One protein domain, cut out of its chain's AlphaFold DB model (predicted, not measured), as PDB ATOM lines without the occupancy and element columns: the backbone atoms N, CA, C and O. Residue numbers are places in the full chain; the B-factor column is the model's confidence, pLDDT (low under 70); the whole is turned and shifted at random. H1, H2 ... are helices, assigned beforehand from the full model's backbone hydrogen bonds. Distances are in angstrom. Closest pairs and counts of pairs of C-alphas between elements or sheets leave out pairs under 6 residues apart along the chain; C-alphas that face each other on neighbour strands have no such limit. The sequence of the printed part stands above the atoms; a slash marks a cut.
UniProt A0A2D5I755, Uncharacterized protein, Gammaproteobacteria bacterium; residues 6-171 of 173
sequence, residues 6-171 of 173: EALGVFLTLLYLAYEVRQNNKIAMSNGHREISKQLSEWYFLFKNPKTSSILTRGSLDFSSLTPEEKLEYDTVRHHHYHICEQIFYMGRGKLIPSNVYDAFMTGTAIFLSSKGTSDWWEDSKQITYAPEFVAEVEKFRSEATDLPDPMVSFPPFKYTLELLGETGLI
ATOM      1  N   GLU A   6      88.896 152.485 135.815       86.25
ATOM      2  CA  GLU A   6      89.614 153.565 136.498       86.25
ATOM      3  C   GLU A   6      90.514 153.026 137.617       86.25
ATOM      4  O   GLU A   6      91.697 153.360 137.675       86.25
ATOM      5  N   ALA A   7      89.986 152.131 138.461       86.00
ATOM      6  CA  ALA A   7      90.759 151.501 139.526       86.00
ATOM      7  C   ALA A   7      91.904 150.645 138.962       86.00
ATOM      8  O   ALA A   7      93.005 150.640 139.516       86.00
ATOM      9  N   LEU A   8      91.675 149.967 137.832       90.75
ATOM     10  CA  LEU A   8      92.716 149.211 137.134       90.75
ATOM     11  C   LEU A   8      93.812 150.132 136.571       90.75
ATOM     12  O   LEU A   8      94.994 149.823 136.709       90.75
ATOM     13  N   GLY A   9      93.433 151.273 135.987       90.25
ATOM     14  CA  GLY A   9      94.369 152.280 135.487       90.25
ATOM     15  C   GLY A   9      95.272 152.822 136.595       90.25
ATOM     16  O   GLY A   9      96.493 152.783 136.462       90.25
ATOM     17  N   VAL A  10      94.685 153.221 137.730       92.06
ATOM     18  CA  VAL A  10      95.440 153.679 138.911       92.06
ATOM     19  C   VAL A  10      96.402 152.598 139.406       92.06
ATOM     20  O   VAL A  10      97.567 152.885 139.682       92.06
ATOM     21  N   PHE A  11      95.948 151.344 139.483       92.19
ATOM     22  CA  PHE A  11      96.784 150.235 139.943       92.19
ATOM     23  C   PHE A  11      97.998 150.003 139.031       92.19
ATOM     24  O   PHE A  11      99.119 149.845 139.518       92.19
ATOM     25  N   LEU A  12      97.805 150.046 137.710       90.75
ATOM     26  CA  LEU A  12      98.895 149.922 136.740       90.75
ATOM     27  C   LEU A  12      99.882 151.091 136.830       90.75
ATOM     28  O   LEU A  12     101.093 150.865 136.781       90.75
ATOM     29  N   THR A  13      99.397 152.319 137.028       93.12
ATOM     30  CA  THR A  13     100.263 153.490 137.230       93.12
ATOM     31  C   THR A  13     101.118 153.354 138.489       93.12
ATOM     32  O   THR A  13     102.310 153.646 138.441       93.12
ATOM     33  N   LEU A  14     100.564 152.858 139.601       90.12
ATOM     34  CA  LEU A  14     101.335 152.628 140.830       90.12
ATOM     35  C   LEU A  14     102.413 151.552 140.650       90.12
ATOM     36  O   LEU A  14     103.528 151.719 141.144       90.12
ATOM     37  N   LEU A  15     102.110 150.469 139.927       89.25
ATOM     38  CA  LEU A  15     103.100 149.434 139.609       89.25
ATOM     39  C   LEU A  15     104.228 149.976 138.728       89.25
ATOM     40  O   LEU A  15     105.398 149.692 138.990       89.25
ATOM     41  N   TYR A  16     103.881 150.771 137.715       92.00
ATOM     42  CA  TYR A  16     104.859 151.434 136.858       92.00
ATOM     43  C   TYR A  16     105.741 152.395 137.662       92.00
ATOM     44  O   TYR A  16     106.963 152.287 137.593       92.00
ATOM     45  N   LEU A  17     105.151 153.251 138.501       90.56
ATOM     46  CA  LEU A  17     105.896 154.178 139.356       90.56
ATOM     47  C   LEU A  17     106.823 153.431 140.325       90.56
ATOM     48  O   LEU A  17     107.983 153.798 140.489       90.56
ATOM     49  N   ALA A  18     106.350 152.343 140.938       85.38
ATOM     50  CA  ALA A  18     107.180 151.512 141.808       85.38
ATOM     51  C   ALA A  18     108.364 150.885 141.051       85.38
ATOM     52  O   ALA A  18     109.466 150.785 141.596       85.38
ATOM     53  N   TYR A  19     108.157 150.465 139.801       91.44
ATOM     54  CA  TYR A  19     109.228 149.975 138.934       91.44
ATOM     55  C   TYR A  19     110.215 151.090 138.562       91.44
ATOM     56  O   TYR A  19     111.426 150.892 138.682       91.44
ATOM     57  N   GLU A  20     109.716 152.263 138.179       88.62
ATOM     58  CA  GLU A  20     110.519 153.433 137.822       88.62
ATOM     59  C   GLU A  20     111.395 153.890 138.993       88.62
ATOM     60  O   GLU A  20     112.607 154.023 138.838       88.62
ATOM     61  N   VAL A  21     110.831 154.001 140.200       87.19
ATOM     62  CA  VAL A  21     111.584 154.324 141.423       87.19
ATOM     63  C   VAL A  21     112.700 153.304 141.671       87.19
ATOM     64  O   VAL A  21     113.824 153.681 141.995       87.19
ATOM     65  N   ARG A  22     112.447 152.003 141.463       85.56
ATOM     66  CA  ARG A  22     113.485 150.966 141.612       85.56
ATOM     67  C   ARG A  22     114.612 151.113 140.588       85.56
ATOM     68  O   ARG A  22     115.766 150.882 140.942       85.56
ATOM     69  N   GLN A  23     114.300 151.458 139.340       89.06
ATOM     70  CA  GLN A  23     115.314 151.672 138.300       89.06
ATOM     71  C   GLN A  23     116.114 152.952 138.549       89.06
ATOM     72  O   GLN A  23     117.343 152.917 138.513       89.06
ATOM     73  N   ASN A  24     115.437 154.043 138.906       85.44
ATOM     74  CA  ASN A  24     116.074 155.308 139.258       85.44
ATOM     75  C   ASN A  24     117.024 155.139 140.450       85.44
ATOM     76  O   ASN A  24     118.156 155.615 140.398       85.44
ATOM     77  N   ASN A  25     116.630 154.362 141.464       84.88
ATOM     78  CA  ASN A  25     117.509 154.035 142.589       84.88
ATOM     79  C   ASN A  25     118.767 153.272 142.138       84.88
ATOM     80  O   ASN A  25     119.870 153.614 142.556       84.88
ATOM     81  N   LYS A  26     118.641 152.282 141.243       86.25
ATOM     82  CA  LYS A  26     119.804 151.547 140.704       86.25
ATOM     83  C   LYS A  26     120.759 152.456 139.925       86.25
ATOM     84  O   LYS A  26     121.975 152.322 140.058       86.25
ATOM     85  N   ILE A  27     120.219 153.377 139.128       88.00
ATOM     86  CA  ILE A  27     121.013 154.361 138.381       88.00
ATOM     87  C   ILE A  27     121.739 155.300 139.350       88.00
ATOM     88  O   ILE A  27     122.940 155.511 139.198       88.00
ATOM     89  N   ALA A  28     121.046 155.805 140.376       85.31
ATOM     90  CA  ALA A  28     121.637 156.668 141.395       85.31
ATOM     91  C   ALA A  28     122.802 155.981 142.128       85.31
ATOM     92  O   ALA A  28     123.867 156.580 142.267       85.31
ATOM     93  N   MET A  29     122.650 154.707 142.510       86.00
ATOM     94  CA  MET A  29     123.731 153.919 143.122       86.00
ATOM     95  C   MET A  29     124.940 153.766 142.183       86.00
ATOM     96  O   MET A  29     126.082 153.965 142.596       86.00
ATOM     97  N   SER A  30     124.700 153.448 140.906       86.88
ATOM     98  CA  SER A  30     125.761 153.294 139.898       86.88
ATOM     99  C   SER A  30     126.524 154.601 139.652       86.88
ATOM    100  O   SER A  30     127.757 154.617 139.622       86.88
ATOM    101  N   ASN A  31     125.800 155.717 139.535       87.88
ATOM    102  CA  ASN A  31     126.392 157.043 139.375       87.88
ATOM    103  C   ASN A  31     127.196 157.447 140.610       87.88
ATOM    104  O   ASN A  31     128.318 157.927 140.469       87.88
ATOM    105  N   GLY A  32     126.668 157.180 141.805       85.38
ATOM    106  CA  GLY A  32     127.372 157.416 143.059       85.38
ATOM    107  C   GLY A  32     128.704 156.670 143.141       85.38
ATOM    108  O   GLY A  32     129.729 157.263 143.466       85.38
ATOM    109  N   HIS A  33     128.717 155.386 142.779       86.19
ATOM    110  CA  HIS A  33     129.947 154.592 142.781       86.19
ATOM    111  C   HIS A  33     130.987 155.102 141.771       86.19
ATOM    112  O   HIS A  33     132.181 155.163 142.079       86.19
ATOM    113  N   ARG A  34     130.537 155.499 140.573       89.19
ATOM    114  CA  ARG A  34     131.400 156.095 139.543       89.19
ATOM    115  C   ARG A  34     132.022 157.402 140.025       89.19
ATOM    116  O   ARG A  34     133.211 157.614 139.809       89.19
ATOM    117  N   GLU A  35     131.227 158.247 140.669       90.12
ATOM    118  CA  GLU A  35     131.662 159.550 141.159       90.12
ATOM    119  C   GLU A  35     132.701 159.417 142.280       90.12
ATOM    120  O   GLU A  35     133.782 159.989 142.173       90.12
ATOM    121  N   ILE A  36     132.450 158.562 143.280       91.19
ATOM    122  CA  ILE A  36     133.434 158.260 144.335       91.19
ATOM    123  C   ILE A  36     134.742 157.735 143.723       91.19
ATOM    124  O   ILE A  36     135.827 158.196 144.068       91.19
ATOM    125  N   SER A  37     134.651 156.792 142.779       91.44
ATOM    126  CA  SER A  37     135.831 156.220 142.117       91.44
ATOM    127  C   SER A  37     136.645 157.278 141.366       91.44
ATOM    128  O   SER A  37     137.878 157.241 141.383       91.44
ATOM    129  N   LYS A  38     135.963 158.228 140.719       94.88
ATOM    130  CA  LYS A  38     136.592 159.342 140.011       94.88
ATOM    131  C   LYS A  38     137.321 160.269 140.985       94.88
ATOM    132  O   LYS A  38     138.517 160.479 140.802       94.88
ATOM    133  N   GLN A  39     136.648 160.742 142.032       94.94
ATOM    134  CA  GLN A  39     137.247 161.649 143.017       94.94
ATOM    135  C   GLN A  39     138.441 161.007 143.734       94.94
ATOM    136  O   GLN A  39     139.492 161.625 143.879       94.94
ATOM    137  N   LEU A  40     138.340 159.726 144.104       93.44
ATOM    138  CA  LEU A  40     139.473 158.996 144.674       93.44
ATOM    139  C   LEU A  40     140.636 158.885 143.692       93.44
ATOM    140  O   LEU A  40     141.782 159.058 144.092       93.44
ATOM    141  N   SER A  41     140.369 158.621 142.411       94.75
ATOM    142  CA  SER A  41     141.422 158.570 141.388       94.75
ATOM    143  C   SER A  41     142.128 159.920 141.231       94.75
ATOM    144  O   SER A  41     143.350 159.959 141.093       94.75
ATOM    145  N   GLU A  42     141.375 161.020 141.283       95.88
ATOM    146  CA  GLU A  42     141.907 162.384 141.256       95.88
ATOM    147  C   GLU A  42     142.742 162.682 142.506       95.88
ATOM    148  O   GLU A  42     143.856 163.192 142.391       95.88
ATOM    149  N   TRP A  43     142.276 162.276 143.686       95.88
ATOM    150  CA  TRP A  43     143.037 162.392 144.927       95.88
ATOM    151  C   TRP A  43     144.334 161.565 144.897       95.88
ATOM    152  O   TRP A  43     145.410 162.086 145.191       95.88
ATOM    153  N   TYR A  44     144.282 160.306 144.445       92.56
ATOM    154  CA  TYR A  44     145.469 159.462 144.262       92.56
ATOM    155  C   TYR A  44     146.460 160.048 143.254       92.56
ATOM    156  O   TYR A  44     147.670 159.859 143.391       92.56
ATOM    157  N   PHE A  45     145.977 160.769 142.240       94.56
ATOM    158  CA  PHE A  45     146.842 161.415 141.259       94.56
ATOM    159  C   PHE A  45     147.747 162.482 141.895       94.56
ATOM    160  O   PHE A  45     148.879 162.649 141.443       94.56
ATOM    161  N   LEU A  46     147.310 163.136 142.978       94.19
ATOM    162  CA  LEU A  46     148.102 164.141 143.701       94.19
ATOM    163  C   LEU A  46     149.392 163.550 144.290       94.19
ATOM    164  O   LEU A  46     150.432 164.207 144.287       94.19
ATOM    165  N   PHE A  47     149.375 162.276 144.695       91.31
ATOM    166  CA  PHE A  47     150.556 161.575 145.217       91.31
ATOM    167  C   PHE A  47     151.635 161.305 144.165       91.31
ATOM    168  O   PHE A  47     152.755 160.947 144.521       91.31
ATOM    169  N   LYS A  48     151.339 161.477 142.869       91.75
ATOM    170  CA  LYS A  48     152.365 161.379 141.820       91.75
ATOM    171  C   LYS A  48     153.341 162.551 141.850       91.75
ATOM    172  O   LYS A  48     154.422 162.436 141.278       91.75
ATOM    173  N   ASN A  49     152.971 163.670 142.475       94.25
ATOM    174  CA  ASN A  49     153.879 164.785 142.694       94.25
ATOM    175  C   ASN A  49     154.774 164.480 143.913       94.25
ATOM    176  O   ASN A  49     154.250 164.417 145.027       94.25
ATOM    177  N   PRO A  50     156.108 164.347 143.746       92.69
ATOM    178  CA  PRO A  50     157.008 163.996 144.847       92.69
ATOM    179  C   PRO A  50     157.010 165.007 145.999       92.69
ATOM    180  O   PRO A  50     157.236 164.644 147.152       92.69
ATOM    181  N   LYS A  51     156.761 166.289 145.700       94.69
ATOM    182  CA  LYS A  51     156.669 167.334 146.722       94.69
ATOM    183  C   LYS A  51     155.415 167.127 147.569       94.69
ATOM    184  O   LYS A  51     155.512 167.082 148.791       94.69
ATOM    185  N   THR A  52     154.261 166.963 146.925       96.12
ATOM    186  CA  THR A  52     152.981 166.745 147.613       96.12
ATOM    187  C   THR A  52     153.000 165.442 148.414       96.12
ATOM    188  O   THR A  52     152.602 165.440 149.575       96.12
ATOM    189  N   SER A  53     153.520 164.342 147.853       95.06
ATOM    190  CA  SER A  53     153.606 163.067 148.578       95.06
ATOM    191  C   SER A  53     154.509 163.157 149.813       95.06
ATOM    192  O   SER A  53     154.129 162.665 150.877       95.06
ATOM    193  N   SER A  54     155.658 163.835 149.706       95.56
ATOM    194  CA  SER A  54     156.567 164.087 150.831       95.56
ATOM    195  C   SER A  54     155.902 164.921 151.928       95.56
ATOM    196  O   SER A  54     155.898 164.511 153.091       95.56
ATOM    197  N   ILE A  55     155.250 166.029 151.559       97.44
ATOM    198  CA  ILE A  55     154.518 166.892 152.498       97.44
ATOM    199  C   ILE A  55     153.411 166.112 153.209       97.44
ATOM    200  O   ILE A  55     153.304 166.187 154.430       97.44
ATOM    201  N   LEU A  56     152.611 165.328 152.481       96.75
ATOM    202  CA  LEU A  56     151.540 164.534 153.085       96.75
ATOM    203  C   LEU A  56     152.064 163.447 154.016       96.75
ATOM    204  O   LEU A  56     151.456 163.188 155.051       96.75
ATOM    205  N   THR A  57     153.185 162.823 153.675       95.62
ATOM    206  CA  THR A  57     153.799 161.789 154.513       95.62
ATOM    207  C   THR A  57     154.328 162.405 155.807       95.62
ATOM    208  O   THR A  57     153.893 162.028 156.896       95.62
ATOM    209  N   ARG A  58     155.174 163.439 155.705       95.25
ATOM    210  CA  ARG A  58     155.715 164.164 156.864       95.25
ATOM    211  C   ARG A  58     154.628 164.803 157.717       95.25
ATOM    212  O   ARG A  58     154.654 164.670 158.932       95.25
ATOM    213  N   GLY A  59     153.649 165.449 157.094       96.25
ATOM    214  CA  GLY A  59     152.542 166.076 157.806       96.25
ATOM    215  C   GLY A  59     151.620 165.076 158.493       96.25
ATOM    216  O   GLY A  59     150.964 165.428 159.461       96.25
ATOM    217  N   SER A  60     151.567 163.823 158.031       95.69
ATOM    218  CA  SER A  60     150.834 162.762 158.732       95.69
ATOM    219  C   SER A  60     151.610 162.243 159.943       95.69
ATOM    220  O   SER A  60     150.998 161.909 160.954       95.69
ATOM    221  N   LEU A  61     152.946 162.213 159.875       94.06
ATOM    222  CA  LEU A  61     153.803 161.900 161.023       94.06
ATOM    223  C   LEU A  61     153.754 163.013 162.080       94.06
ATOM    224  O   LEU A  61     153.458 162.750 163.246       94.06
ATOM    225  N   ASP A  62     154.016 164.250 161.661       94.88
ATOM    226  CA  ASP A  62     154.054 165.438 162.509       94.88
ATOM    227  C   ASP A  62     153.677 166.696 161.711       94.88
ATOM    228  O   ASP A  62     154.510 167.335 161.060       94.88
ATOM    229  N   PHE A  63     152.406 167.086 161.799       96.06
ATOM    230  CA  PHE A  63     151.876 168.278 161.138       96.06
ATOM    231  C   PHE A  63     152.522 169.569 161.649       96.06
ATOM    232  O   PHE A  63     152.674 170.534 160.898       96.06
ATOM    233  N   SER A  64     152.949 169.600 162.914       94.44
ATOM    234  CA  SER A  64     153.530 170.798 163.521       94.44
ATOM    235  C   SER A  64     154.890 171.166 162.919       94.44
ATOM    236  O   SER A  64     155.215 172.353 162.863       94.44
ATOM    237  N   SER A  65     155.617 170.168 162.402       94.12
ATOM    238  CA  SER A  65     156.936 170.312 161.772       94.12
ATOM    239  C   SER A  65     156.919 170.983 160.393       94.12
ATOM    240  O   SER A  65     157.966 171.412 159.907       94.12
ATOM    241  N   LEU A  66     155.751 171.067 159.747       97.38
ATOM    242  CA  LEU A  66     155.609 171.637 158.408       97.38
ATOM    243  C   LEU A  66     155.757 173.167 158.409       97.38
ATOM    244  O   LEU A  66     155.285 173.847 159.328       97.38
ATOM    245  N   THR A  67     156.340 173.727 157.344       98.12
ATOM    246  CA  THR A  67     156.312 175.187 157.122       98.12
ATOM    247  C   THR A  67     154.883 175.670 156.835       98.12
ATOM    248  O   THR A  67     154.027 174.860 156.476       98.12
ATOM    249  N   PRO A  68     154.575 176.976 156.949       97.75
ATOM    250  CA  PRO A  68     153.244 177.493 156.621       97.75
ATOM    251  C   PRO A  68     152.765 177.130 155.206       97.75
ATOM    252  O   PRO A  68     151.608 176.763 155.017       97.75
ATOM    253  N   GLU A  69     153.655 177.175 154.215       97.81
ATOM    254  CA  GLU A  69     153.346 176.809 152.828       97.81
ATOM    255  C   GLU A  69     153.081 175.307 152.685       97.81
ATOM    256  O   GLU A  69     152.177 174.899 151.958       97.81
ATOM    257  N   GLU A  70     153.849 174.473 153.390       98.19
ATOM    258  CA  GLU A  70     153.632 173.025 153.422       98.19
ATOM    259  C   GLU A  70     152.330 172.667 154.149       98.19
ATOM    260  O   GLU A  70     151.616 171.772 153.700       98.19
ATOM    261  N   LYS A  71     151.983 173.381 155.229       98.06
ATOM    262  CA  LYS A  71     150.700 173.217 155.927       98.06
ATOM    263  C   LYS A  71     149.528 173.536 155.012       98.06
ATOM    264  O   LYS A  71     148.561 172.789 155.034       98.06
ATOM    265  N   LEU A  72     149.622 174.579 154.188       97.19
ATOM    266  CA  LEU A  72     148.573 174.925 153.224       97.19
ATOM    267  C   LEU A  72     148.370 173.829 152.165       97.19
ATOM    268  O   LEU A  72     147.232 173.468 151.860       97.19
ATOM    269  N   GLU A  73     149.460 173.290 151.616       98.00
ATOM    270  CA  GLU A  73     149.403 172.164 150.672       98.00
ATOM    271  C   GLU A  73     148.797 170.924 151.343       98.00
ATOM    272  O   GLU A  73     147.871 170.312 150.807       98.00
ATOM    273  N   TYR A  74     149.285 170.576 152.540       98.06
ATOM    274  CA  TYR A  74     148.771 169.455 153.322       98.06
ATOM    275  C   TYR A  74     147.271 169.603 153.576       98.06
ATOM    276  O   TYR A  74     146.503 168.685 153.297       98.06
ATOM    277  N   ASP A  75     146.868 170.771 154.071       96.94
ATOM    278  CA  ASP A  75     145.495 171.107 154.415       96.94
ATOM    279  C   ASP A  75     144.570 170.996 153.202       96.94
ATOM    280  O   ASP A  75     143.550 170.318 153.268       96.94
ATOM    281  N   THR A  76     144.964 171.557 152.057       96.31
ATOM    282  CA  THR A  76     144.159 171.523 150.827       96.31
ATOM    283  C   THR A  76     143.930 170.090 150.345       96.31
ATOM    284  O   THR A  76     142.806 169.690 150.029       96.31
ATOM    285  N   VAL A  77     144.992 169.279 150.304       97.50
ATOM    286  CA  VAL A  77     144.885 167.891 149.840       97.50
ATOM    287  C   VAL A  77     144.144 167.017 150.855       97.50
ATOM    288  O   VAL A  77     143.417 166.093 150.472       97.50
ATOM    289  N   ARG A  78     144.278 167.310 152.151       96.38
ATOM    290  CA  ARG A  78     143.565 166.588 153.203       96.38
ATOM    291  C   ARG A  78     142.081 166.952 153.237       96.38
ATOM    292  O   ARG A  78     141.260 166.043 153.347       96.38
ATOM    293  N   HIS A  79     141.725 168.216 153.024       97.12
ATOM    294  CA  HIS A  79     140.338 168.638 152.855       97.12
ATOM    295  C   HIS A  79     139.681 167.955 151.653       97.12
ATOM    296  O   HIS A  79     138.574 167.440 151.797       97.12
ATOM    297  N   HIS A  80     140.372 167.849 150.510       96.62
ATOM    298  CA  HIS A  80     139.866 167.086 149.361       96.62
ATOM    299  C   HIS A  80     139.518 165.643 149.768       96.62
ATOM    300  O   HIS A  80     138.401 165.190 149.535       96.62
ATOM    301  N   HIS A  81     140.422 164.944 150.461       95.94
ATOM    302  CA  HIS A  81     140.150 163.590 150.952       95.94
ATOM    303  C   HIS A  81     138.925 163.521 151.876       95.94
ATOM    304  O   HIS A  81     138.057 162.672 151.697       95.94
ATOM    305  N   TYR A  82     138.834 164.410 152.863       96.31
ATOM    306  CA  TYR A  82     137.784 164.329 153.879       96.31
ATOM    307  C   TYR A  82     136.417 164.803 153.379       96.31
ATOM    308  O   TYR A  82     135.409 164.317 153.880       96.31
ATOM    309  N   HIS A  83     136.349 165.644 152.344       96.75
ATOM    310  CA  HIS A  83     135.085 165.907 151.646       96.75
ATOM    311  C   HIS A  83     134.584 164.684 150.869       96.75
ATOM    312  O   HIS A  83     133.379 164.437 150.845       96.75
ATOM    313  N   ILE A  84     135.483 163.862 150.311       96.12
ATOM    314  CA  ILE A  84     135.097 162.560 149.742       96.12
ATOM    315  C   ILE A  84     134.524 161.665 150.852       96.12
ATOM    316  O   ILE A  84     133.473 161.050 150.670       96.12
ATOM    317  N   CYS A  85     135.170 161.614 152.024       95.81
ATOM    318  CA  CYS A  85     134.671 160.855 153.177       95.81
ATOM    319  C   CYS A  85     133.293 161.349 153.653       95.81
ATOM    320  O   CYS A  85     132.406 160.534 153.900       95.81
ATOM    321  N   GLU A  86     133.082 162.662 153.735       95.94
ATOM    322  CA  GLU A  86     131.801 163.267 154.115       95.94
ATOM    323  C   GLU A  86     130.698 162.965 153.086       95.94
ATOM    324  O   GLU A  86     129.583 162.580 153.447       95.94
ATOM    325  N   GLN A  87     131.011 163.032 151.789       95.06
ATOM    326  CA  GLN A  87     130.088 162.613 150.737       95.06
ATOM    327  C   GLN A  87     129.688 161.140 150.906       95.06
ATOM    328  O   GLN A  87     128.502 160.802 150.847       95.06
ATOM    329  N   ILE A  88     130.660 160.258 151.148       94.81
ATOM    330  CA  ILE A  88     130.420 158.831 151.393       94.81
ATOM    331  C   ILE A  88     129.557 158.634 152.641       94.81
ATOM    332  O   ILE A  88     128.647 157.800 152.619       94.81
ATOM    333  N   PHE A  89     129.773 159.436 153.686       95.19
ATOM    334  CA  PHE A  89     128.964 159.403 154.895       95.19
ATOM    335  C   PHE A  89     127.475 159.637 154.591       95.19
ATOM    336  O   PHE A  89     126.619 158.817 154.950       95.19
ATOM    337  N   TYR A  90     127.156 160.702 153.853       94.31
ATOM    338  CA  TYR A  90     125.775 161.003 153.468       94.31
ATOM    339  C   TYR A  90     125.188 159.976 152.495       94.31
ATOM    340  O   TYR A  90     124.020 159.597 152.625       94.31
ATOM    341  N   MET A  91     125.989 159.465 151.557       92.56
ATOM    342  CA  MET A  91     125.556 158.407 150.641       92.56
ATOM    343  C   MET A  91     125.223 157.104 151.379       92.56
ATOM    344  O   MET A  91     124.238 156.445 151.036       92.56
ATOM    345  N   GLY A  92     125.991 156.750 152.415       91.38
ATOM    346  CA  GLY A  92     125.712 155.605 153.282       91.38
ATOM    347  C   GLY A  92     124.414 155.774 154.064       91.38
ATOM    348  O   GLY A  92     123.552 154.893 154.023       91.38
ATOM    349  N   ARG A  93     124.204 156.946 154.684       89.75
ATOM    350  CA  ARG A  93     122.937 157.272 155.368       89.75
ATOM    351  C   ARG A  93     121.730 157.210 154.430       89.75
ATOM    352  O   ARG A  93     120.672 156.721 154.824       89.75
ATOM    353  N   GLY A  94     121.899 157.650 153.184       86.94
ATOM    354  CA  GLY A  94     120.888 157.563 152.129       86.94
ATOM    355  C   GLY A  94     120.695 156.164 151.530       86.94
ATOM    356  O   GLY A  94     119.845 156.002 150.657       86.94
ATOM    357  N   LYS A  95     121.466 155.154 151.967       83.56
ATOM    358  CA  LYS A  95     121.500 153.792 151.395       83.56
ATOM    359  C   LYS A  95     121.788 153.776 149.886       83.56
ATOM    360  O   LYS A  95     121.326 152.892 149.166       83.56
ATOM    361  N   LEU A  96     122.556 154.757 149.414       86.44
ATOM    362  CA  LEU A  96     122.991 154.880 148.019       86.44
ATOM    363  C   LEU A  96     124.277 154.094 147.737       86.44
ATOM    364  O   LEU A  96     124.657 153.928 146.580       86.44
ATOM    365  N   ILE A  97     124.924 153.584 148.785       87.81
ATOM    366  CA  ILE A  97     126.046 152.649 148.709       87.81
ATOM    367  C   ILE A  97     125.794 151.446 149.628       87.81
ATOM    368  O   ILE A  97     125.081 151.576 150.626       87.81
ATOM    369  N   PRO A  98     126.356 150.269 149.306       86.56
ATOM    370  CA  PRO A  98     126.333 149.114 150.199       86.56
ATOM    371  C   PRO A  98     126.979 149.414 151.560       86.56
ATOM    372  O   PRO A  98     127.968 150.146 151.624       86.56
ATOM    373  N   SER A  99     126.464 148.813 152.639       88.94
ATOM    374  CA  SER A  99     126.979 149.041 154.001       88.94
ATOM    375  C   SER A  99     128.451 148.663 154.138       88.94
ATOM    376  O   SER A  99     129.219 149.434 154.682       88.94
ATOM    377  N   ASN A 100     128.883 147.554 153.536       87.25
ATOM    378  CA  ASN A 100     130.289 147.147 153.559       87.25
ATOM    379  C   ASN A 100     131.227 148.157 152.874       87.25
ATOM    380  O   ASN A 100     132.391 148.254 153.248       87.25
ATOM    381  N   VAL A 101     130.743 148.894 151.866       88.00
ATOM    382  CA  VAL A 101     131.514 149.971 151.228       88.00
ATOM    383  C   VAL A 101     131.611 151.153 152.182       88.00
ATOM    384  O   VAL A 101     132.705 151.654 152.412       88.00
ATOM    385  N   TYR A 102     130.486 151.561 152.767       91.25
ATOM    386  CA  TYR A 102     130.453 152.609 153.785       91.25
ATOM    387  C   TYR A 102     131.397 152.294 154.958       91.25
ATOM    388  O   TYR A 102     132.280 153.095 155.251       91.25
ATOM    389  N   ASP A 103     131.282 151.103 155.550       89.81
ATOM    390  CA  ASP A 103     132.085 150.663 156.695       89.81
ATOM    391  C   ASP A 103     133.587 150.680 156.365       89.81
ATOM    392  O   ASP A 103     134.401 151.149 157.162       89.81
ATOM    393  N   ALA A 104     133.967 150.225 155.165       88.31
ATOM    394  CA  ALA A 104     135.356 150.241 154.712       88.31
ATOM    395  C   ALA A 104     135.916 151.667 154.586       88.31
ATOM    396  O   ALA A 104     137.053 151.918 154.986       88.31
ATOM    397  N   PHE A 105     135.128 152.613 154.067       90.69
ATOM    398  CA  PHE A 105     135.554 154.009 153.958       90.69
ATOM    399  C   PHE A 105     135.623 154.708 155.310       90.69
ATOM    400  O   PHE A 105     136.613 155.389 155.562       90.69
ATOM    401  N   MET A 106     134.646 154.497 156.195       90.88
ATOM    402  CA  MET A 106     134.693 155.052 157.553       90.88
ATOM    403  C   MET A 106     135.890 154.501 158.339       90.88
ATOM    404  O   MET A 106     136.591 155.257 159.011       90.88
ATOM    405  N   THR A 107     136.197 153.210 158.172       88.81
ATOM    406  CA  THR A 107     137.421 152.601 158.716       88.81
ATOM    407  C   THR A 107     138.670 153.268 158.139       88.81
ATOM    408  O   THR A 107     139.580 153.621 158.884       88.81
ATOM    409  N   GLY A 108     138.711 153.506 156.825       90.00
ATOM    410  CA  GLY A 108     139.802 154.229 156.167       90.00
ATOM    411  C   GLY A 108     139.999 155.649 156.708       90.00
ATOM    412  O   GLY A 108     141.132 156.047 156.977       90.00
ATOM    413  N   THR A 109     138.915 156.398 156.932       92.75
ATOM    414  CA  THR A 109     138.959 157.725 157.566       92.75
ATOM    415  C   THR A 109     139.618 157.650 158.942       92.75
ATOM    416  O   THR A 109     140.552 158.406 159.216       92.75
ATOM    417  N   ALA A 110     139.204 156.692 159.776       90.75
ATOM    418  CA  ALA A 110     139.779 156.495 161.104       90.75
ATOM    419  C   ALA A 110     141.263 156.086 161.052       90.75
ATOM    420  O   ALA A 110     142.060 156.590 161.841       90.75
ATOM    421  N   ILE A 111     141.661 155.237 160.093       91.31
ATOM    422  CA  ILE A 111     143.068 154.848 159.883       91.31
ATOM    423  C   ILE A 111     143.940 156.076 159.621       91.31
ATOM    424  O   ILE A 111     145.010 156.199 160.202       91.31
ATOM    425  N   PHE A 112     143.504 157.029 158.794       93.50
ATOM    426  CA  PHE A 112     144.306 158.236 158.578       93.50
ATOM    427  C   PHE A 112     144.382 159.118 159.831       93.50
ATOM    428  O   PHE A 112     145.463 159.635 160.129       93.50
ATOM    429  N   LEU A 113     143.287 159.251 160.589       94.00
ATOM    430  CA  LEU A 113     143.264 159.989 161.863       94.00
ATOM    431  C   LEU A 113     144.082 159.334 162.978       94.00
ATOM    432  O   LEU A 113     144.399 160.014 163.950       94.00
ATOM    433  N   SER A 114     144.438 158.051 162.869       91.81
ATOM    434  CA  SER A 114     145.271 157.393 163.885       91.81
ATOM    435  C   SER A 114     146.707 157.937 163.898       91.81
ATOM    436  O   SER A 114     147.398 157.858 164.916       91.81
ATOM    437  N   SER A 115     147.154 158.539 162.790       91.88
ATOM    438  CA  SER A 115     148.446 159.220 162.724       91.88
ATOM    439  C   SER A 115     148.425 160.543 163.489       91.88
ATOM    440  O   SER A 115     147.477 161.324 163.386       91.88
ATOM    441  N   LYS A 116     149.506 160.823 164.230       93.19
ATOM    442  CA  LYS A 116     149.604 162.014 165.082       93.19
ATOM    443  C   LYS A 116     149.344 163.301 164.299       93.19
ATOM    444  O   LYS A 116     148.520 164.105 164.717       93.19
ATOM    445  N   GLY A 117     150.029 163.500 163.178       95.50
ATOM    446  CA  GLY A 117     149.927 164.744 162.428       95.50
ATOM    447  C   GLY A 117     148.551 164.951 161.792       95.50
ATOM    448  O   GLY A 117     148.010 166.052 161.855       95.50
ATOM    449  N   THR A 118     147.924 163.892 161.267       95.81
ATOM    450  CA  THR A 118     146.552 164.012 160.738       95.81
ATOM    451  C   THR A 118     145.544 164.262 161.860       95.81
ATOM    452  O   THR A 118     144.606 165.032 161.670       95.81
ATOM    453  N   SER A 119     145.742 163.656 163.035       95.00
ATOM    454  CA  SER A 119     144.931 163.956 164.215       95.00
ATOM    455  C   SER A 119     145.071 165.415 164.644       95.00
ATOM    456  O   SER A 119     144.061 166.020 164.977       95.00
ATOM    457  N   ASP A 120     146.286 165.971 164.659       95.81
ATOM    458  CA  ASP A 120     146.512 167.371 165.035       95.81
ATOM    459  C   ASP A 120     145.818 168.323 164.046       95.81
ATOM    460  O   ASP A 120     145.140 169.255 164.463       95.81
ATOM    461  N   TRP A 121     145.939 168.055 162.740       96.81
ATOM    462  CA  TRP A 121     145.236 168.798 161.688       96.81
ATOM    463  C   TRP A 121     143.709 168.764 161.875       96.81
ATOM    464  O   TRP A 121     143.036 169.788 161.763       96.81
ATOM    465  N   TRP A 122     143.161 167.592 162.206       96.81
ATOM    466  CA  TRP A 122     141.720 167.392 162.349       96.81
ATOM    467  C   TRP A 122     141.092 168.242 163.458       96.81
ATOM    468  O   TRP A 122     139.947 168.668 163.310       96.81
ATOM    469  N   GLU A 123     141.813 168.509 164.550       95.50
ATOM    470  CA  GLU A 123     141.275 169.276 165.681       95.50
ATOM    471  C   GLU A 123     140.839 170.694 165.287       95.50
ATOM    472  O   GLU A 123     139.808 171.163 165.778       95.50
ATOM    473  N   ASP A 124     141.560 171.326 164.358       92.75
ATOM    474  CA  ASP A 124     141.198 172.633 163.811       92.75
ATOM    475  C   ASP A 124     140.134 172.491 162.710       92.75
ATOM    476  O   ASP A 124     139.092 173.155 162.742       92.75
ATOM    477  N   SER A 125     140.349 171.582 161.752       94.44
ATOM    478  CA  SER A 125     139.481 171.440 160.574       94.44
ATOM    479  C   SER A 125     138.050 171.020 160.920       94.44
ATOM    480  O   SER A 125     137.094 171.494 160.297       94.44
ATOM    481  N   LYS A 126     137.865 170.177 161.945       94.12
ATOM    482  CA  LYS A 126     136.540 169.680 162.351       94.12
ATOM    483  C   LYS A 126     135.596 170.760 162.871       94.12
ATOM    484  O   LYS A 126     134.389 170.558 162.854       94.12
ATOM    485  N   GLN A 127     136.125 171.893 163.332       92.12
ATOM    486  CA  GLN A 127     135.318 172.965 163.920       92.12
ATOM    487  C   GLN A 127     134.665 173.871 162.872       92.12
ATOM    488  O   GLN A 127     133.673 174.532 163.172       92.12
ATOM    489  N   ILE A 128     135.237 173.946 161.667       89.38
ATOM    490  CA  ILE A 128     134.892 174.983 160.685       89.38
ATOM    491  C   ILE A 128     134.379 174.383 159.377       89.38
ATOM    492  O   ILE A 128     133.470 174.950 158.769       89.38
ATOM    493  N   THR A 129     134.947 173.261 158.930       93.12
ATOM    494  CA  THR A 129     134.780 172.829 157.535       93.12
ATOM    495  C   THR A 129     133.673 171.797 157.327       93.12
ATOM    496  O   THR A 129     133.099 171.735 156.241       93.12
ATOM    497  N   TYR A 130     133.360 170.994 158.344       96.31
ATOM    498  CA  TYR A 130     132.531 169.798 158.185       96.31
ATOM    499  C   TYR A 130     131.209 169.873 158.940       96.31
ATOM    500  O   TYR A 130     131.087 170.549 159.964       96.31
ATOM    501  N   ALA A 131     130.212 169.135 158.454       95.81
ATOM    502  CA  ALA A 131     128.915 169.065 159.104       95.81
ATOM    503  C   ALA A 131     129.009 168.389 160.490       95.81
ATOM    504  O   ALA A 131     129.679 167.356 160.625       95.81
ATOM    505  N   PRO A 132     128.302 168.896 161.522       96.19
ATOM    506  CA  PRO A 132     128.391 168.361 162.882       96.19
ATOM    507  C   PRO A 132     128.087 166.864 162.991       96.19
ATOM    508  O   PRO A 132     128.714 166.160 163.778       96.19
ATOM    509  N   GLU A 133     127.143 166.350 162.201       95.81
ATOM    510  CA  GLU A 133     126.809 164.928 162.188       95.81
ATOM    511  C   GLU A 133     127.916 164.044 161.604       95.81
ATOM    512  O   GLU A 133     128.086 162.916 162.063       95.81
ATOM    513  N   PHE A 134     128.674 164.540 160.623       95.94
ATOM    514  CA  PHE A 134     129.812 163.813 160.074       95.94
ATOM    515  C   PHE A 134     130.949 163.794 161.091       95.94
ATOM    516  O   PHE A 134     131.499 162.731 161.371       95.94
ATOM    517  N   VAL A 135     131.235 164.944 161.713       96.69
ATOM    518  CA  VAL A 135     132.222 165.044 162.796       96.69
ATOM    519  C   VAL A 135     131.873 164.080 163.929       96.69
ATOM    520  O   VAL A 135     132.732 163.325 164.368       96.69
ATOM    521  N   ALA A 136     130.610 164.041 164.363       95.38
ATOM    522  CA  ALA A 136     130.166 163.130 165.414       95.38
ATOM    523  C   ALA A 136     130.370 161.651 165.045       95.38
ATOM    524  O   ALA A 136     130.814 160.872 165.888       95.38
ATOM    525  N   GLU A 137     130.085 161.263 163.798       93.94
ATOM    526  CA  GLU A 137     130.302 159.890 163.336       93.94
ATOM    527  C   GLU A 137     131.795 159.541 163.301       93.94
ATOM    528  O   GLU A 137     132.199 158.487 163.788       93.94
ATOM    529  N   VAL A 138     132.633 160.444 162.789       94.12
ATOM    530  CA  VAL A 138     134.091 160.265 162.750       94.12
ATOM    531  C   VAL A 138     134.675 160.142 164.159       94.12
ATOM    532  O   VAL A 138     135.473 159.239 164.404       94.12
ATOM    533  N   GLU A 139     134.265 160.995 165.100       93.25
ATOM    534  CA  GLU A 139     134.735 160.940 166.492       93.25
ATOM    535  C   GLU A 139     134.264 159.671 167.206       93.25
ATOM    536  O   GLU A 139     135.032 159.049 167.943       93.25
ATOM    537  N   LYS A 140     133.028 159.230 166.941       91.44
ATOM    538  CA  LYS A 140     132.533 157.943 167.431       91.44
ATOM    539  C   LYS A 140     133.426 156.805 166.937       91.44
ATOM    540  O   LYS A 140     133.957 156.063 167.761       91.44
ATOM    541  N   PHE A 141     133.661 156.717 165.626       84.25
ATOM    542  CA  PHE A 141     134.548 155.703 165.051       84.25
ATOM    543  C   PHE A 141     135.958 155.779 165.637       84.25
ATOM    544  O   PHE A 141     136.516 154.754 166.011       84.25
ATOM    545  N   ARG A 142     136.523 156.981 165.780       85.69
ATOM    546  CA  ARG A 142     137.848 157.196 166.377       85.69
ATOM    547  C   ARG A 142     137.923 156.705 167.826       85.69
ATOM    548  O   ARG A 142     138.965 156.201 168.228       85.69
ATOM    549  N   SER A 143     136.841 156.831 168.596       86.31
ATOM    550  CA  SER A 143     136.775 156.346 169.983       86.31
ATOM    551  C   SER A 143     136.606 154.827 170.100       86.31
ATOM    552  O   SER A 143     137.087 154.226 171.057       86.31
ATOM    553  N   GLU A 144     135.931 154.207 169.129       84.88
ATOM    554  CA  GLU A 144     135.642 152.768 169.102       84.88
ATOM    555  C   GLU A 144     136.758 151.959 168.424       84.88
ATOM    556  O   GLU A 144     136.895 150.759 168.665       84.88
ATOM    557  N   ALA A 145     137.559 152.599 167.572       77.19
ATOM    558  CA  ALA A 145     138.577 151.932 166.786       77.19
ATOM    559  C   ALA A 145     139.798 151.548 167.634       77.19
ATOM    560  O   ALA A 145     140.675 152.357 167.935       77.19
ATOM    561  N   THR A 146     139.869 150.269 167.986       74.75
ATOM    562  CA  THR A 146     141.041 149.641 168.601       74.75
ATOM    563  C   THR A 146     141.890 148.954 167.537       74.75
ATOM    564  O   THR A 146     141.333 148.295 166.663       74.75
ATOM    565  N   ASP A 147     143.218 149.037 167.656       82.00
ATOM    566  CA  ASP A 147     144.163 148.285 166.809       82.00
ATOM    567  C   ASP A 147     144.063 148.612 165.304       82.00
ATOM    568  O   ASP A 147     144.117 147.741 164.435       82.00
ATOM    569  N   LEU A 148     143.882 149.898 164.974       85.69
ATOM    570  CA  LEU A 148     143.957 150.343 163.584       85.69
ATOM    571  C   LEU A 148     145.394 150.229 163.068       85.69
ATOM    572  O   LEU A 148     146.325 150.641 163.767       85.69
ATOM    573  N   PRO A 149     145.594 149.747 161.829       88.06
ATOM    574  CA  PRO A 149     146.924 149.694 161.251       88.06
ATOM    575  C   PRO A 149     147.496 151.107 161.098       88.06
ATOM    576  O   PRO A 149     146.782 152.040 160.726       88.06
ATOM    577  N   ASP A 150     148.802 151.257 161.330       88.62
ATOM    578  CA  ASP A 150     149.492 152.524 161.082       88.62
ATOM    579  C   ASP A 150     149.375 152.880 159.584       88.62
ATOM    580  O   ASP A 150     149.780 152.077 158.725       88.62
ATOM    581  N   PRO A 151     148.818 154.051 159.214       90.12
ATOM    582  CA  PRO A 151     148.751 154.485 157.821       90.12
ATOM    583  C   PRO A 151     150.135 154.613 157.171       90.12
ATOM    584  O   PRO A 151     150.238 154.460 155.958       90.12
ATOM    585  N   MET A 152     151.211 154.829 157.934       89.56
ATOM    586  CA  MET A 152     152.580 154.863 157.399       89.56
ATOM    587  C   MET A 152     153.044 153.502 156.865       89.56
ATOM    588  O   MET A 152     153.938 153.440 156.021       89.56
ATOM    589  N   VAL A 153     152.417 152.414 157.318       87.75
ATOM    590  CA  VAL A 153     152.707 151.039 156.880       87.75
ATOM    591  C   VAL A 153     151.659 150.537 155.897       87.75
ATOM    592  O   VAL A 153     151.988 149.905 154.891       87.75
ATOM    593  N   SER A 154     150.390 150.790 156.207       87.88
ATOM    594  CA  SER A 154     149.246 150.201 155.509       87.88
ATOM    595  C   SER A 154     148.823 150.965 154.259       87.88
ATOM    596  O   SER A 154     148.195 150.368 153.384       87.88
ATOM    597  N   PHE A 155     149.194 152.244 154.130       91.56
ATOM    598  CA  PHE A 155     148.894 153.046 152.949       91.56
ATOM    599  C   PHE A 155     150.112 153.118 152.011       91.56
ATOM    600  O   PHE A 155     151.087 153.814 152.320       91.56
ATOM    601  N   PRO A 156     150.084 152.442 150.841       89.31
ATOM    602  CA  PRO A 156     151.257 152.332 149.974       89.31
ATOM    603  C   PRO A 156     151.886 153.672 149.559       89.31
ATOM    604  O   PRO A 156     153.111 153.751 149.569       89.31
ATOM    605  N   PRO A 157     151.124 154.745 149.248       90.56
ATOM    606  CA  PRO A 157     151.735 156.035 148.930       90.56
ATOM    607  C   PRO A 157     152.613 156.607 150.050       90.56
ATOM    608  O   PRO A 157     153.676 157.147 149.753       90.56
ATOM    609  N   PHE A 158     152.223 156.461 151.321       91.00
ATOM    610  CA  PHE A 158     153.056 156.901 152.447       91.00
ATOM    611  C   PHE A 158     154.255 155.986 152.637       91.00
ATOM    612  O   PHE A 158     155.385 156.470 152.673       91.00
ATOM    613  N   LYS A 159     154.025 154.671 152.649       89.88
ATOM    614  CA  LYS A 159     155.090 153.672 152.768       89.88
ATOM    615  C   LYS A 159     156.198 153.890 151.734       89.88
ATOM    616  O   LYS A 159     157.365 154.011 152.090       89.88
ATOM    617  N   TYR A 160     155.838 153.991 150.456       90.06
ATOM    618  CA  TYR A 160     156.815 154.170 149.382       90.06
ATOM    619  C   TYR A 160     157.473 155.548 149.409       90.06
ATOM    620  O   TYR A 160     158.634 155.674 149.035       90.06
ATOM    621  N   THR A 161     156.776 156.583 149.884       90.38
ATOM    622  CA  THR A 161     157.403 157.895 150.081       90.38
ATOM    623  C   THR A 161     158.475 157.829 151.170       90.38
ATOM    624  O   THR A 161     159.576 158.324 150.950       90.38
ATOM    625  N   LEU A 162     158.215 157.158 152.298       87.94
ATOM    626  CA  LEU A 162     159.221 156.949 153.350       87.94
ATOM    627  C   LEU A 162     160.424 156.142 152.851       87.94
ATOM    628  O   LEU A 162     161.564 156.486 153.160       87.94
ATOM    629  N   GLU A 163     160.186 155.100 152.048       88.25
ATOM    630  CA  GLU A 163     161.252 154.324 151.400       88.25
ATOM    631  C   GLU A 163     162.120 155.201 150.485       88.25
ATOM    632  O   GLU A 163     163.346 155.127 150.551       88.25
ATOM    633  N   LEU A 164     161.505 156.078 149.683       86.75
ATOM    634  CA  LEU A 164     162.218 157.007 148.798       86.75
ATOM    635  C   LEU A 164     163.009 158.080 149.556       86.75
ATOM    636  O   LEU A 164     164.050 158.520 149.070       86.75
ATOM    637  N   LEU A 165     162.533 158.500 150.729       82.25
ATOM    638  CA  LEU A 165     163.226 159.462 151.591       82.25
ATOM    639  C   LEU A 165     164.342 158.819 152.431       82.25
ATOM    640  O   LEU A 165     165.153 159.534 153.013       82.25
ATOM    641  N   GLY A 166     164.412 157.485 152.496       81.94
ATOM    642  CA  GLY A 166     165.311 156.778 153.414       81.94
ATOM    643  C   GLY A 166     164.885 156.893 154.884       81.94
ATOM    644  O   GLY A 166     165.697 156.679 155.781       81.94
ATOM    645  N   GLU A 167     163.616 157.219 155.139       80.19
ATOM    646  CA  GLU A 167     163.049 157.522 156.461       80.19
ATOM    647  C   GLU A 167     162.206 156.366 157.026       80.19
ATOM    648  O   GLU A 167     161.367 156.552 157.906       80.19
ATOM    649  N   THR A 168     162.429 155.133 156.567       75.06
ATOM    650  CA  THR A 168     161.681 153.947 157.032       75.06
ATOM    651  C   THR A 168     161.816 153.683 158.536       75.06
ATOM    652  O   THR A 168     160.963 153.018 159.113       75.06
ATOM    653  N   GLY A 169     162.839 154.243 159.192       64.81
ATOM    654  CA  GLY A 169     163.006 154.203 160.648       64.81
ATOM    655  C   GLY A 169     162.027 155.080 161.444       64.81
ATOM    656  O   GLY A 169     161.985 154.955 162.663       64.81
ATOM    657  N   LEU A 170     161.251 155.954 160.787       66.88
ATOM    658  CA  LEU A 170     160.189 156.756 161.417       66.88
ATOM    659  C   LEU A 170     158.862 155.997 161.552       66.88
ATOM    660  O   LEU A 170     157.942 156.477 162.215       66.88
ATOM    661  N   ILE A 171     158.762 154.817 160.938       64.56
ATOM    662  CA  ILE A 171     157.637 153.906 161.120       64.56
ATOM    663  C   ILE A 171     157.700 153.398 162.563       64.56
ATOM    664  O   ILE A 171     158.668 152.735 162.945       64.56
TER     665      ILE A 171
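What this domain is: This is residues 6 to 171 of the 173 residues of an uncharacterized protein of Gammaproteobacteria bacterium (UniProt A0A2D5I755). A compact body of helices has one very long helix, H1, running out of it as an arm: residues 6 to 24 of H1 stick out free, while its later part, residues 32 to 46, packs along H3. In the body, H3 and H4 fold back on each other as a helical hairpin, H6 crosses H4 with H5 side by side with H6, and H2 crosses H3 near the end where H3 begins, with H8 packed on H2. The printed part has 166 residues with eight named helices, H1 to H8 in order, and no named strand; the class is all helix. The whole is loose, with a radius of gyration of the C-alphas of 20.1 A, and spans 76 by 30 by 29 A, the arm making much of the length.

Where its parts are: H1, residues 6 to 46, begins at C-alpha 6 (89.614, 153.565, 136.498) and is 59.9 A long. H2 is residues 50 to 61. H3, residues 68 to 93, is 36.5 A long and begins at C-alpha 68 (153.244, 177.493, 156.621). H4, residues 99 to 113, measures 21.1 A and H5, residues 116 to 128, 20.1 A. H6 is residues 132 to 144, H7 the four residues 151 to 154, and H8 residues 156 to 165, ending at C-alpha 165 (163.226, 159.462, 151.591).

How they stand to each other: H1 touches H3 with residues 32 to 46 alone, at a shallow tilt of 22 degrees, opposite ways; the closest C-alphas, of Trp 43 and His 81, are 6.8 A apart. H2 touches residues 70 to 74 of H3, about perpendicular at 75 degrees, closest at the C-alphas of Leu 56 and Tyr 74, 5.7 A. H3 and H4 form a helical hairpin at a shallow tilt of 22 degrees, with the C-alphas of Gly 92 and Tyr 102 closest at 5.6 A. H2 and H5 touch only at their ends, where the C-alphas of Ser 60 and Gly 117 are closest at 4.3 A. H6 touches H4 with residues 138 to 142 alone, about perpendicular at 79 degrees; the C-alphas of Ala 110 and Arg 142 are closest at 5.7 A. H5 and H6 are close but not clearly touching, at a shallow tilt of 27 degrees, opposite ways. H8 touches H2, about perpendicular at 78 degrees, with the C-alphas of Thr 57 and Phe 158 closest at 5.4 A. H7 and H8 touch only at the corner, closest at the C-alphas of Met 152 and Phe 158, 5.4 A. H1 and H4 are apart, as are H3 and H8. In H2, H3, H4, H6 and H8 every O i to N i+4 pair is within hydrogen-bond range, against 36 of 37 in H1 and 6 of 9 in H5; H7 is too short for such a pair.

The domain as a whole: The C-alphas farthest apart, of Glu 6 and Gly 166, are 77.6 A apart. Without residues 6 to 24 the body spans 48 by 29 by 29 A. The printed part has no cut and no long link. Mean pLDDT of the printed part is 91.1; residues 169 to 171 are under 70.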